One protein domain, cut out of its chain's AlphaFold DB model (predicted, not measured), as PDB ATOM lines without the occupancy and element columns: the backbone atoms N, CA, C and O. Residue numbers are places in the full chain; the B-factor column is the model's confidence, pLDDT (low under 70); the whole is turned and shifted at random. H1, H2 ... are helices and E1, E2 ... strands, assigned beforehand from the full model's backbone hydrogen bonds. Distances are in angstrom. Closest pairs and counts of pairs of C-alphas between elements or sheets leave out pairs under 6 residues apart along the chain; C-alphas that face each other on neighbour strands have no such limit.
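What this domain is: This is residues 3 to 77 of the 79 residues of an uncharacterized protein of Nostoc commune NIES-4072 (UniProt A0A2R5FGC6). A curled five-stranded sheet, like part of a barrel, wraps round one helix, H1, and two strand hairpins make the long axis. The 75 printed residues run E1 E2 E3 E4 H1 E5, of mixed class; the antiparallel sheet has the order E4 E3 E2 E1 E5. The whole is compact, with a radius of gyration of the C-alphas of 12.5 A, spanning 41 by 24 by 19 A.

How they stand to each other: Start at E1, residues 3 to 6, and E2, residues 12 to 22, a hairpin with N 5 and O 14 2.9 A apart. E2 then pairs with E3, residues 28 to 34: N 19 and O 31, 2.8 A. E4, residues 39 to 44, ends this meander, each strand the antiparallel neighbour of the one before: N 32 and O 41, 2.9 A. H1, residues 51 to 66, every O i to N i+4 pair within hydrogen-bond range, is on one face, making two layers; its closest C-alphas to E4 are Gly 61 and Tyr 40, 4.9 A. E5, residues 72 to 76, is the antiparallel neighbour of E1, with N 4 and O 74 within hydrogen-bond range at 2.8 A.

Where its parts are: Find C-alpha 3 at (50.320, 26.689, 252.028). E2 runs 29.7 A, H1 21.9 A; E5 ends at (56.226, 27.730, 252.070).

The domain as a whole: The C-alphas of Asn 9 and Asn 25 are farthest apart, 42.1 A. The printed part has no cut or long link, and no printed residue is under 70 in pLDDT.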
ATOM      1  N   ALA A   3      50.629  26.981 253.416       96.00
ATOM      2  CA  ALA A   3      50.320  26.689 252.028       96.00
ATOM      3  C   ALA A   3      49.465  27.809 251.428       96.00
ATOM      4  O   ALA A   3      48.528  28.309 252.047       96.00
ATOM      5  N   ARG A   4      49.809  28.214 250.208       97.00
ATOM      6  CA  ARG A   4      49.042  29.160 249.402       97.00
ATOM      7  C   ARG A   4      48.206  28.375 248.404       97.00
ATOM      8  O   ARG A   4      48.752  27.569 247.646       97.00
ATOM      9  N   ILE A   5      46.907  28.645 248.417       96.88
ATOM     10  CA  ILE A   5      45.910  28.037 247.540       96.88
ATOM     11  C   ILE A   5      45.547  29.062 246.472       96.88
ATOM     12  O   ILE A   5      45.168  30.189 246.806       96.88
ATOM     13  N   THR A   6      45.677  28.692 245.203       97.69
ATOM     14  CA  THR A   6      45.368  29.557 244.062       97.69
ATOM     15  C   THR A   6      44.299  28.946 243.173       97.69
ATOM     16  O   THR A   6      44.196  27.724 243.069       97.69
ATOM     17  N   ASP A   7      43.527  29.795 242.505       95.62
ATOM     18  CA  ASP A   7      42.619  29.368 241.447       95.62
ATOM     19  C   ASP A   7      43.389  28.982 240.169       95.62
ATOM     20  O   ASP A   7      44.623  29.047 240.106       95.62
ATOM     21  N   SER A   8      42.651  28.581 239.134       92.00
ATOM     22  CA  SER A   8      43.203  28.196 237.832       92.00
ATOM     23  C   SER A   8      43.894  29.342 237.080       92.00
ATOM     24  O   SER A   8      44.684  29.080 236.176       92.00
ATOM     25  N   ASN A   9      43.645  30.596 237.464       93.44
ATOM     26  CA  ASN A   9      44.309  31.778 236.913       93.44
ATOM     27  C   ASN A   9      45.560  32.171 237.722       93.44
ATOM     28  O   ASN A   9      46.215  33.161 237.402       93.44
ATOM     29  N   GLY A  10      45.886  31.427 238.785       92.62
ATOM     30  CA  GLY A  10      46.994  31.725 239.689       92.62
ATOM     31  C   GLY A  10      46.681  32.798 240.738       92.62
ATOM     32  O   GLY A  10      47.582  33.201 241.478       92.62
ATOM     33  N   SER A  11      45.428  33.250 240.846       95.31
ATOM     34  CA  SER A  11      45.013  34.214 241.868       95.31
ATOM     35  C   SER A  11      44.871  33.528 243.221       95.31
ATOM     36  O   SER A  11      44.381  32.405 243.311       95.31
ATOM     37  N   ILE A  12      45.298  34.192 244.296       95.94
ATOM     38  CA  ILE A  12      45.236  33.623 245.649       95.94
ATOM     39  C   ILE A  12      43.778  33.533 246.103       95.94
ATOM     40  O   ILE A  12      43.110  34.553 246.250       95.94
ATOM     41  N   VAL A  13      43.330  32.313 246.397       95.56
ATOM     42  CA  VAL A  13      42.038  32.035 247.036       95.56
ATOM     43  C   VAL A  13      42.173  32.207 248.545       95.56
ATOM     44  O   VAL A  13      41.416  32.944 249.171       95.56
ATOM     45  N   THR A  14      43.170  31.547 249.142       96.94
ATOM     46  CA  THR A  14      43.443  31.645 250.579       96.94
ATOM     47  C   THR A  14      44.879  31.239 250.912       96.94
ATOM     48  O   THR A  14      45.606  30.668 250.091       96.94
ATOM     49  N   ILE A  15      45.291  31.544 252.139       96.75
ATOM     50  CA  ILE A  15      46.530  31.068 252.748       96.75
ATOM     51  C   ILE A  15      46.137  30.291 253.999       96.75
ATOM     52  O   ILE A  15      45.341  30.775 254.807       96.75
ATOM     53  N   VAL A  16      46.689  29.090 254.138       96.50
ATOM     54  CA  VAL A  16      46.478  28.220 255.293       96.50
ATOM     55  C   VAL A  16      47.795  28.006 256.021       96.50
ATOM     56  O   VAL A  16      48.824  27.738 255.402       96.50
ATOM     57  N   ASP A  17      47.763  28.089 257.342       96.25
ATOM     58  CA  ASP A  17      48.921  27.880 258.201       96.25
ATOM     59  C   ASP A  17      48.854  26.502 258.854       96.25
ATOM     60  O   ASP A  17      47.790  26.051 259.288       96.25
ATOM     61  N   ARG A  18      50.008  25.836 258.967       94.12
ATOM     62  CA  ARG A  18      50.134  24.624 259.782       94.12
ATOM     63  C   ARG A  18      50.156  25.017 261.257       94.12
ATOM     64  O   ARG A  18      51.063  25.724 261.695       94.12
ATOM     65  N   LYS A  19      49.228  24.469 262.037       94.19
ATOM     66  CA  LYS A  19      49.222  24.496 263.501       94.19
ATOM     67  C   LYS A  19      49.326  23.074 264.035       94.19
ATOM     68  O   LYS A  19      48.585  22.197 263.603       94.19
ATOM     69  N   VAL A  20      50.225  22.864 264.988       93.19
ATOM     70  CA  VAL A  20      50.295  21.616 265.753       93.19
ATOM     71  C   VAL A  20      49.383  21.778 266.962       93.19
ATOM     72  O   VAL A  20      49.547  22.735 267.720       93.19
ATOM     73  N   VAL A  21      48.407  20.889 267.130       94.75
ATOM     74  CA  VAL A  21      47.479  20.933 268.268       94.75
ATOM     75  C   VAL A  21      47.375  19.569 268.942       94.75
ATOM     76  O   VAL A  21      47.490  18.534 268.291       94.75
ATOM     77  N   THR A  22      47.138  19.578 270.251       95.69
ATOM     78  CA  THR A  22      46.945  18.366 271.055       95.69
ATOM     79  C   THR A  22      45.470  18.231 271.411       95.69
ATOM     80  O   THR A  22      44.883  19.135 272.006       95.69
ATOM     81  N   HIS A  23      44.853  17.115 271.033       89.00
ATOM     82  CA  HIS A  23      43.474  16.784 271.387       89.00
ATOM     83  C   HIS A  23      43.369  16.281 272.836       89.00
ATOM     84  O   HIS A  23      44.353  15.861 273.441       89.00
ATOM     85  N   GLN A  24      42.154  16.289 273.399       87.56
ATOM     86  CA  GLN A  24      41.903  15.862 274.788       87.56
ATOM     87  C   GLN A  24      42.291  14.398 275.060       87.56
ATOM     88  O   GLN A  24      42.618  14.049 276.187       87.56
ATOM     89  N   ASN A  25      42.295  13.552 274.026       91.06
ATOM     90  CA  ASN A  25      42.747  12.161 274.091       91.06
ATOM     91  C   ASN A  25      44.285  12.008 274.029       91.06
ATOM     92  O   ASN A  25      44.775  10.887 273.929       91.06
ATOM     93  N   GLY A  26      45.044  13.110 274.043       92.19
ATOM     94  CA  GLY A  26      46.506  13.120 273.953       92.19
ATOM     95  C   GLY A  26      47.064  13.003 272.532       92.19
ATOM     96  O   GLY A  26      48.279  13.061 272.355       92.19
ATOM     97  N   GLN A  27      46.214  12.866 271.509       94.00
ATOM     98  CA  GLN A  27      46.662  12.797 270.120       94.00
ATOM     99  C   GLN A  27      47.180  14.161 269.653       94.00
ATOM    100  O   GLN A  27      46.477  15.168 269.754       94.00
ATOM    101  N   ILE A  28      48.394  14.186 269.101       95.50
ATOM    102  CA  ILE A  28      48.982  15.374 268.477       95.50
ATOM    103  C   ILE A  28      48.664  15.330 266.983       95.50
ATOM    104  O   ILE A  28      48.917  14.324 266.314       95.50
ATOM    105  N   ILE A  29      48.094  16.411 266.461       95.50
ATOM    106  CA  ILE A  29      47.702  16.516 265.057       95.50
ATOM    107  C   ILE A  29      48.316  17.743 264.390       95.50
ATOM    108  O   ILE A  29      48.505  18.796 265.002       95.50
ATOM    109  N   ASP A  30      48.581  17.590 263.099       93.94
ATOM    110  CA  ASP A  30      48.852  18.687 262.190       93.94
ATOM    111  C   ASP A  30      47.540  19.176 261.587       93.94
ATOM    112  O   ASP A  30      46.841  18.422 260.909       93.94
ATOM    113  N   ARG A  31      47.225  20.449 261.821       95.38
ATOM    114  CA  ARG A  31      46.033  21.124 261.312       95.38
ATOM    115  C   ARG A  31      46.435  22.245 260.365       95.38
ATOM    116  O   ARG A  31      47.133  23.169 260.773       95.38
ATOM    117  N   PHE A  32      45.959  22.202 259.127       95.19
ATOM    118  CA  PHE A  32      46.108  23.301 258.174       95.19
ATOM    119  C   PHE A  32      44.827  24.130 258.154       95.19
ATOM    120  O   PHE A  32      43.762  23.633 257.779       95.19
ATOM    121  N   ILE A  33      44.938  25.377 258.605       96.69
ATOM    122  CA  ILE A  33      43.802  26.246 258.919       96.69
ATOM    123  C   ILE A  33      44.006  27.640 258.328       96.69
ATOM    124  O   ILE A  33      45.120  28.158 258.355       96.69
ATOM    125  N   ASP A  34      42.952  28.254 257.795       96.31
ATOM    126  CA  ASP A  34      43.019  29.643 257.331       96.31
ATOM    127  C   ASP A  34      42.813  30.662 258.468       96.31
ATOM    128  O   ASP A  34      42.502  30.327 259.616       96.31
ATOM    129  N   LYS A  35      42.965  31.946 258.133       95.00
ATOM    130  CA  LYS A  35      42.756  33.071 259.059       95.00
ATOM    131  C   LYS A  35      41.328  33.175 259.616       95.00
ATOM    132  O   LYS A  35      41.136  33.816 260.645       95.00
ATOM    133  N   ASN A  36      40.345  32.589 258.933       95.75
ATOM    134  CA  ASN A  36      38.942  32.594 259.342       95.75
ATOM    135  C   ASN A  36      38.605  31.380 260.226       95.75
ATOM    136  O   ASN A  36      37.493  31.287 260.736       95.75
ATOM    137  N   GLY A  37      39.555  30.461 260.421       95.31
ATOM    138  CA  GLY A  37      39.377  29.257 261.220       95.31
ATOM    139  C   GLY A  37      38.887  28.039 260.433       95.31
ATOM    140  O   GLY A  37      38.620  27.010 261.054       95.31
ATOM    141  N   ASN A  38      38.788  28.108 259.101       95.88
ATOM    142  CA  ASN A  38      38.386  26.954 258.294       95.88
ATOM    143  C   ASN A  38      39.543  25.962 258.180       95.88
ATOM    144  O   ASN A  38      40.683  26.354 257.917       95.88
ATOM    145  N   ILE A  39      39.243  24.679 258.367       95.44
ATOM    146  CA  ILE A  39      40.226  23.595 258.372       95.44
ATOM    147  C   ILE A  39      40.170  22.856 257.037       95.44
ATOM    148  O   ILE A  39      39.103  22.422 256.612       95.44
ATOM    149  N   TYR A  40      41.330  22.683 256.405       95.69
ATOM    150  CA  TYR A  40      41.458  22.065 255.079       95.69
ATOM    151  C   TYR A  40      42.131  20.695 255.130       95.69
ATOM    152  O   TYR A  40      41.987  19.895 254.209       95.69
ATOM    153  N   LEU A  41      42.880  20.426 256.199       95.31
ATOM    154  CA  LEU A  41      43.523  19.144 256.444       95.31
ATOM    155  C   LEU A  41      43.772  18.977 257.941       95.31
ATOM    156  O   LEU A  41      44.349  19.863 258.577       95.31
ATOM    157  N   GLU A  42      43.400  17.813 258.465       94.56
ATOM    158  CA  GLU A  42      43.881  17.300 259.744       94.56
ATOM    159  C   GLU A  42      44.509  15.932 259.523       94.56
ATOM    160  O   GLU A  42      43.944  15.076 258.842       94.56
ATOM    161  N   ARG A  43      45.684  15.719 260.106       92.44
ATOM    162  CA  ARG A  43      46.359  14.420 260.096       92.44
ATOM    163  C   ARG A  43      47.094  14.198 261.415       92.44
ATOM    164  O   ARG A  43      47.446  15.180 262.072       92.44
ATOM    165  N   PRO A  44      47.374  12.943 261.809       93.38
ATOM    166  CA  PRO A  44      48.328  12.674 262.879       93.38
ATOM    167  C   PRO A  44      49.641  13.416 262.622       93.38
ATOM    168  O   PRO A  44      50.114  13.450 261.480       93.38
ATOM    169  N   GLN A  45      50.194  14.031 263.667       92.00
ATOM    170  CA  GLN A  45      51.441  14.773 263.543       92.00
ATOM    171  C   GLN A  45      52.579  13.827 263.156       92.00
ATOM    172  O   GLN A  45      52.665  12.694 263.628       92.00
ATOM    173  N   SER A  46      53.441  14.319 262.270       86.81
ATOM    174  CA  SER A  46      54.665  13.638 261.868       86.81
ATOM    175  C   SER A  46      55.834  14.615 261.918       86.81
ATOM    176  O   SER A  46      55.709  15.790 261.551       86.81
ATOM    177  N   GLU A  47      56.989  14.129 262.374       81.19
ATOM    178  CA  GLU A  47      58.251  14.874 262.298       81.19
ATOM    179  C   GLU A  47      58.729  15.013 260.847       81.19
ATOM    180  O   GLU A  47      59.325  16.024 260.476       81.19
ATOM    181  N   VAL A  48      58.410  14.022 260.009       85.75
ATOM    182  CA  VAL A  48      58.700  14.030 258.576       85.75
ATOM    183  C   VAL A  48      57.464  14.487 257.817       85.75
ATOM    184  O   VAL A  48      56.388  13.905 257.954       85.75
ATOM    185  N   ILE A  49      57.627  15.514 256.987       83.56
ATOM    186  CA  ILE A  49      56.557  16.036 256.141       83.56
ATOM    187  C   ILE A  49      56.867  15.695 254.691       83.56
ATOM    188  O   ILE A  49      57.799  16.252 254.107       83.56
ATOM    189  N   ASP A  50      56.050  14.827 254.100       89.31
ATOM    190  CA  ASP A  50      56.017  14.645 252.653       89.31
ATOM    191  C   ASP A  50      55.243  15.811 252.020       89.31
ATOM    192  O   ASP A  50      54.022  15.934 252.147       89.31
ATOM    193  N   GLY A  51      55.972  16.704 251.348       88.88
ATOM    194  CA  GLY A  51      55.384  17.878 250.711       88.88
ATOM    195  C   GLY A  51      54.386  17.538 249.599       88.88
ATOM    196  O   GLY A  51      53.414  18.271 249.434       88.88
ATOM    197  N   ILE A  52      54.583  16.436 248.865       92.19
ATOM    198  CA  ILE A  52      53.676  16.013 247.788       92.19
ATOM    199  C   ILE A  52      52.375  15.484 248.393       92.19
ATOM    200  O   ILE A  52      51.291  15.854 247.935       92.19
ATOM    201  N   GLU A  53      52.473  14.671 249.447       92.88
ATOM    202  CA  GLU A  53      51.308  14.174 250.187       92.88
ATOM    203  C   GLU A  53      50.472  15.340 250.734       92.88
ATOM    204  O   GLU A  53      49.264  15.402 250.505       92.88
ATOM    205  N   ILE A  54      51.122  16.313 251.388       94.00
ATOM    206  CA  ILE A  54      50.450  17.504 251.922       94.00
ATOM    207  C   ILE A  54      49.803  18.333 250.810       94.00
ATOM    208  O   ILE A  54      48.651  18.734 250.959       94.00
ATOM    209  N   ILE A  55      50.501  18.572 249.693       96.06
ATOM    210  CA  ILE A  55      49.949  19.297 248.536       96.06
ATOM    211  C   ILE A  55      48.670  18.627 248.037       96.06
ATOM    212  O   ILE A  55      47.667  19.305 247.822       96.06
ATOM    213  N   ASN A  56      48.693  17.307 247.858       95.75
ATOM    214  CA  ASN A  56      47.551  16.578 247.322       95.75
ATOM    215  C   ASN A  56      46.379  16.561 248.306       95.75
ATOM    216  O   ASN A  56      45.248  16.829 247.904       95.75
ATOM    217  N   ALA A  57      46.643  16.316 249.590       95.56
ATOM    218  CA  ALA A  57      45.612  16.317 250.622       95.56
ATOM    219  C   ALA A  57      44.966  17.704 250.787       95.56
ATOM    220  O   ALA A  57      43.742  17.812 250.846       95.56
ATOM    221  N   LEU A  58      45.769  18.775 250.776       96.44
ATOM    222  CA  LEU A  58      45.267  20.151 250.807       96.44
ATOM    223  C   LEU A  58      44.460  20.508 249.563       96.44
ATOM    224  O   LEU A  58      43.446  21.190 249.692       96.44
ATOM    225  N   ARG A  59      44.882  20.055 248.376       96.88
ATOM    226  CA  ARG A  59      44.123  20.273 247.139       96.88
ATOM    227  C   ARG A  59      42.734  19.660 247.261       96.88
ATOM    228  O   ARG A  59      41.759  20.374 247.079       96.88
ATOM    229  N   ILE A  60      42.652  18.387 247.650       95.56
ATOM    230  CA  ILE A  60      41.378  17.674 247.821       95.56
ATOM    231  C   ILE A  60      40.484  18.393 248.840       95.56
ATOM    232  O   ILE A  60      39.311  18.644 248.564       95.56
ATOM    233  N   GLY A  61      41.037  18.770 249.999       94.69
ATOM    234  CA  GLY A  61      40.294  19.493 251.033       94.69
ATOM    235  C   GLY A  61      39.768  20.848 250.553       94.69
ATOM    236  O   GLY A  61      38.603  21.179 250.774       94.69
ATOM    237  N   ALA A  62      40.592  21.620 249.843       95.62
ATOM    238  CA  ALA A  62      40.214  22.928 249.317       95.62
ATOM    239  C   ALA A  62      39.194  22.843 248.176       95.62
ATOM    240  O   ALA A  62      38.230  23.605 248.163       95.62
ATOM    241  N   GLU A  63      39.364  21.903 247.249       95.69
ATOM    242  CA  GLU A  63      38.427  21.672 246.145       95.69
ATOM    243  C   GLU A  63      37.049  21.263 246.675       95.69
ATOM    244  O   GLU A  63      36.031  21.796 246.233       95.69
ATOM    245  N   SER A  64      37.014  20.404 247.699       93.88
ATOM    246  CA  SER A  64      35.775  20.039 248.388       93.88
ATOM    247  C   SER A  64      35.125  21.227 249.104       93.88
ATOM    248  O   SER A  64      33.903  21.353 249.075       93.88
ATOM    249  N   PHE A  65      35.910  22.084 249.765       93.69
ATOM    250  CA  PHE A  65      35.391  23.229 250.520       93.69
ATOM    251  C   PHE A  65      34.811  24.316 249.604       93.69
ATOM    252  O   PHE A  65      33.715  24.814 249.850       93.69
ATOM    253  N   TYR A  66      35.528  24.662 248.534       91.50
ATOM    254  CA  TYR A  66      35.125  25.712 247.595       91.50
ATOM    255  C   TYR A  66      34.217  25.218 246.464       91.50
ATOM    256  O   TYR A  66      33.705  26.040 245.709       91.50
ATOM    257  N   GLN A  67      34.020  23.902 246.328       93.50
ATOM    258  CA  GLN A  67      33.321  23.286 245.191       93.50
ATOM    259  C   GLN A  67      33.943  23.686 243.839       93.50
ATOM    260  O   GLN A  67      33.249  23.915 242.849       93.50
ATOM    261  N   MET A  68      35.273  23.781 243.805       91.56
ATOM    262  CA  MET A  68      36.070  24.161 242.635       91.56
ATOM    263  C   MET A  68      37.006  23.017 242.246       91.56
ATOM    264  O   MET A  68      37.325  22.172 243.072       91.56
ATOM    265  N   GLN A  69      37.470  23.003 240.997       91.56
ATOM    266  CA  GLN A  69      38.490  22.064 240.522       91.56
ATOM    267  C   GLN A  69      39.706  22.815 239.987       91.56
ATOM    268  O   GLN A  69      39.592  23.953 239.527       91.56
ATOM    269  N   GLY A  70      40.860  22.149 240.000       89.69
ATOM    270  CA  GLY A  70      42.093  22.681 239.431       89.69
ATOM    271  C   GLY A  70      42.770  23.706 240.334       89.69
ATOM    272  O   GLY A  70      43.434  24.611 239.830       89.69
ATOM    273  N   LEU A  71      42.606  23.583 241.657       95.81
ATOM    274  CA  LEU A  71      43.275  24.480 242.596       95.81
ATOM    275  C   LEU A  71      44.784  24.191 242.649       95.81
ATOM    276  O   LEU A  71      45.242  23.049 242.797       95.81
ATOM    277  N   GLY A  72      45.573  25.257 242.555       96.81
ATOM    278  CA  GLY A  72      47.016  25.220 242.752       96.81
ATOM    279  C   GLY A  72      47.356  25.260 244.239       96.81
ATOM    280  O   GLY A  72      46.808  26.075 244.975       96.81
ATOM    281  N   ILE A  73      48.279  24.404 244.685       97.06
ATOM    282  CA  ILE A  73      48.805  24.416 246.057       97.06
ATOM    283  C   ILE A  73      50.317  24.602 245.995       97.06
ATOM    284  O   ILE A  73      51.015  23.852 245.314       97.06
ATOM    285  N   SER A  74      50.825  25.578 246.741       95.12
ATOM    286  CA  SER A  74      52.262  25.775 246.959       95.12
ATOM    287  C   SER A  74      52.548  25.869 248.454       95.12
ATOM    288  O   SER A  74      51.826  26.552 249.175       95.12
ATOM    289  N   ILE A  75      53.577  25.168 248.931       93.94
ATOM    290  CA  ILE A  75      53.962  25.158 250.349       93.94
ATOM    291  C   ILE A  75      55.155  26.095 250.554       93.94
ATOM    292  O   ILE A  75      56.104  26.074 249.772       93.94
ATOM    293  N   GLY A  76      55.127  26.881 251.627       90.44
ATOM    294  CA  GLY A  76      56.226  27.730 252.070       90.44
ATOM    295  C   GLY A  76      56.615  27.493 253.530       90.44
ATOM    296  O   GLY A  76      55.874  26.909 254.333       90.44
ATOM    297  N   ARG A  77      57.809  27.961 253.897       84.44
ATOM    298  CA  ARG A  77      58.273  27.998 255.289       84.44
ATOM    299  C   ARG A  77      57.924  29.361 255.883       84.44
ATOM    300  O   ARG A  77      58.052  30.373 255.211       84.44
TER     301      ARG A  77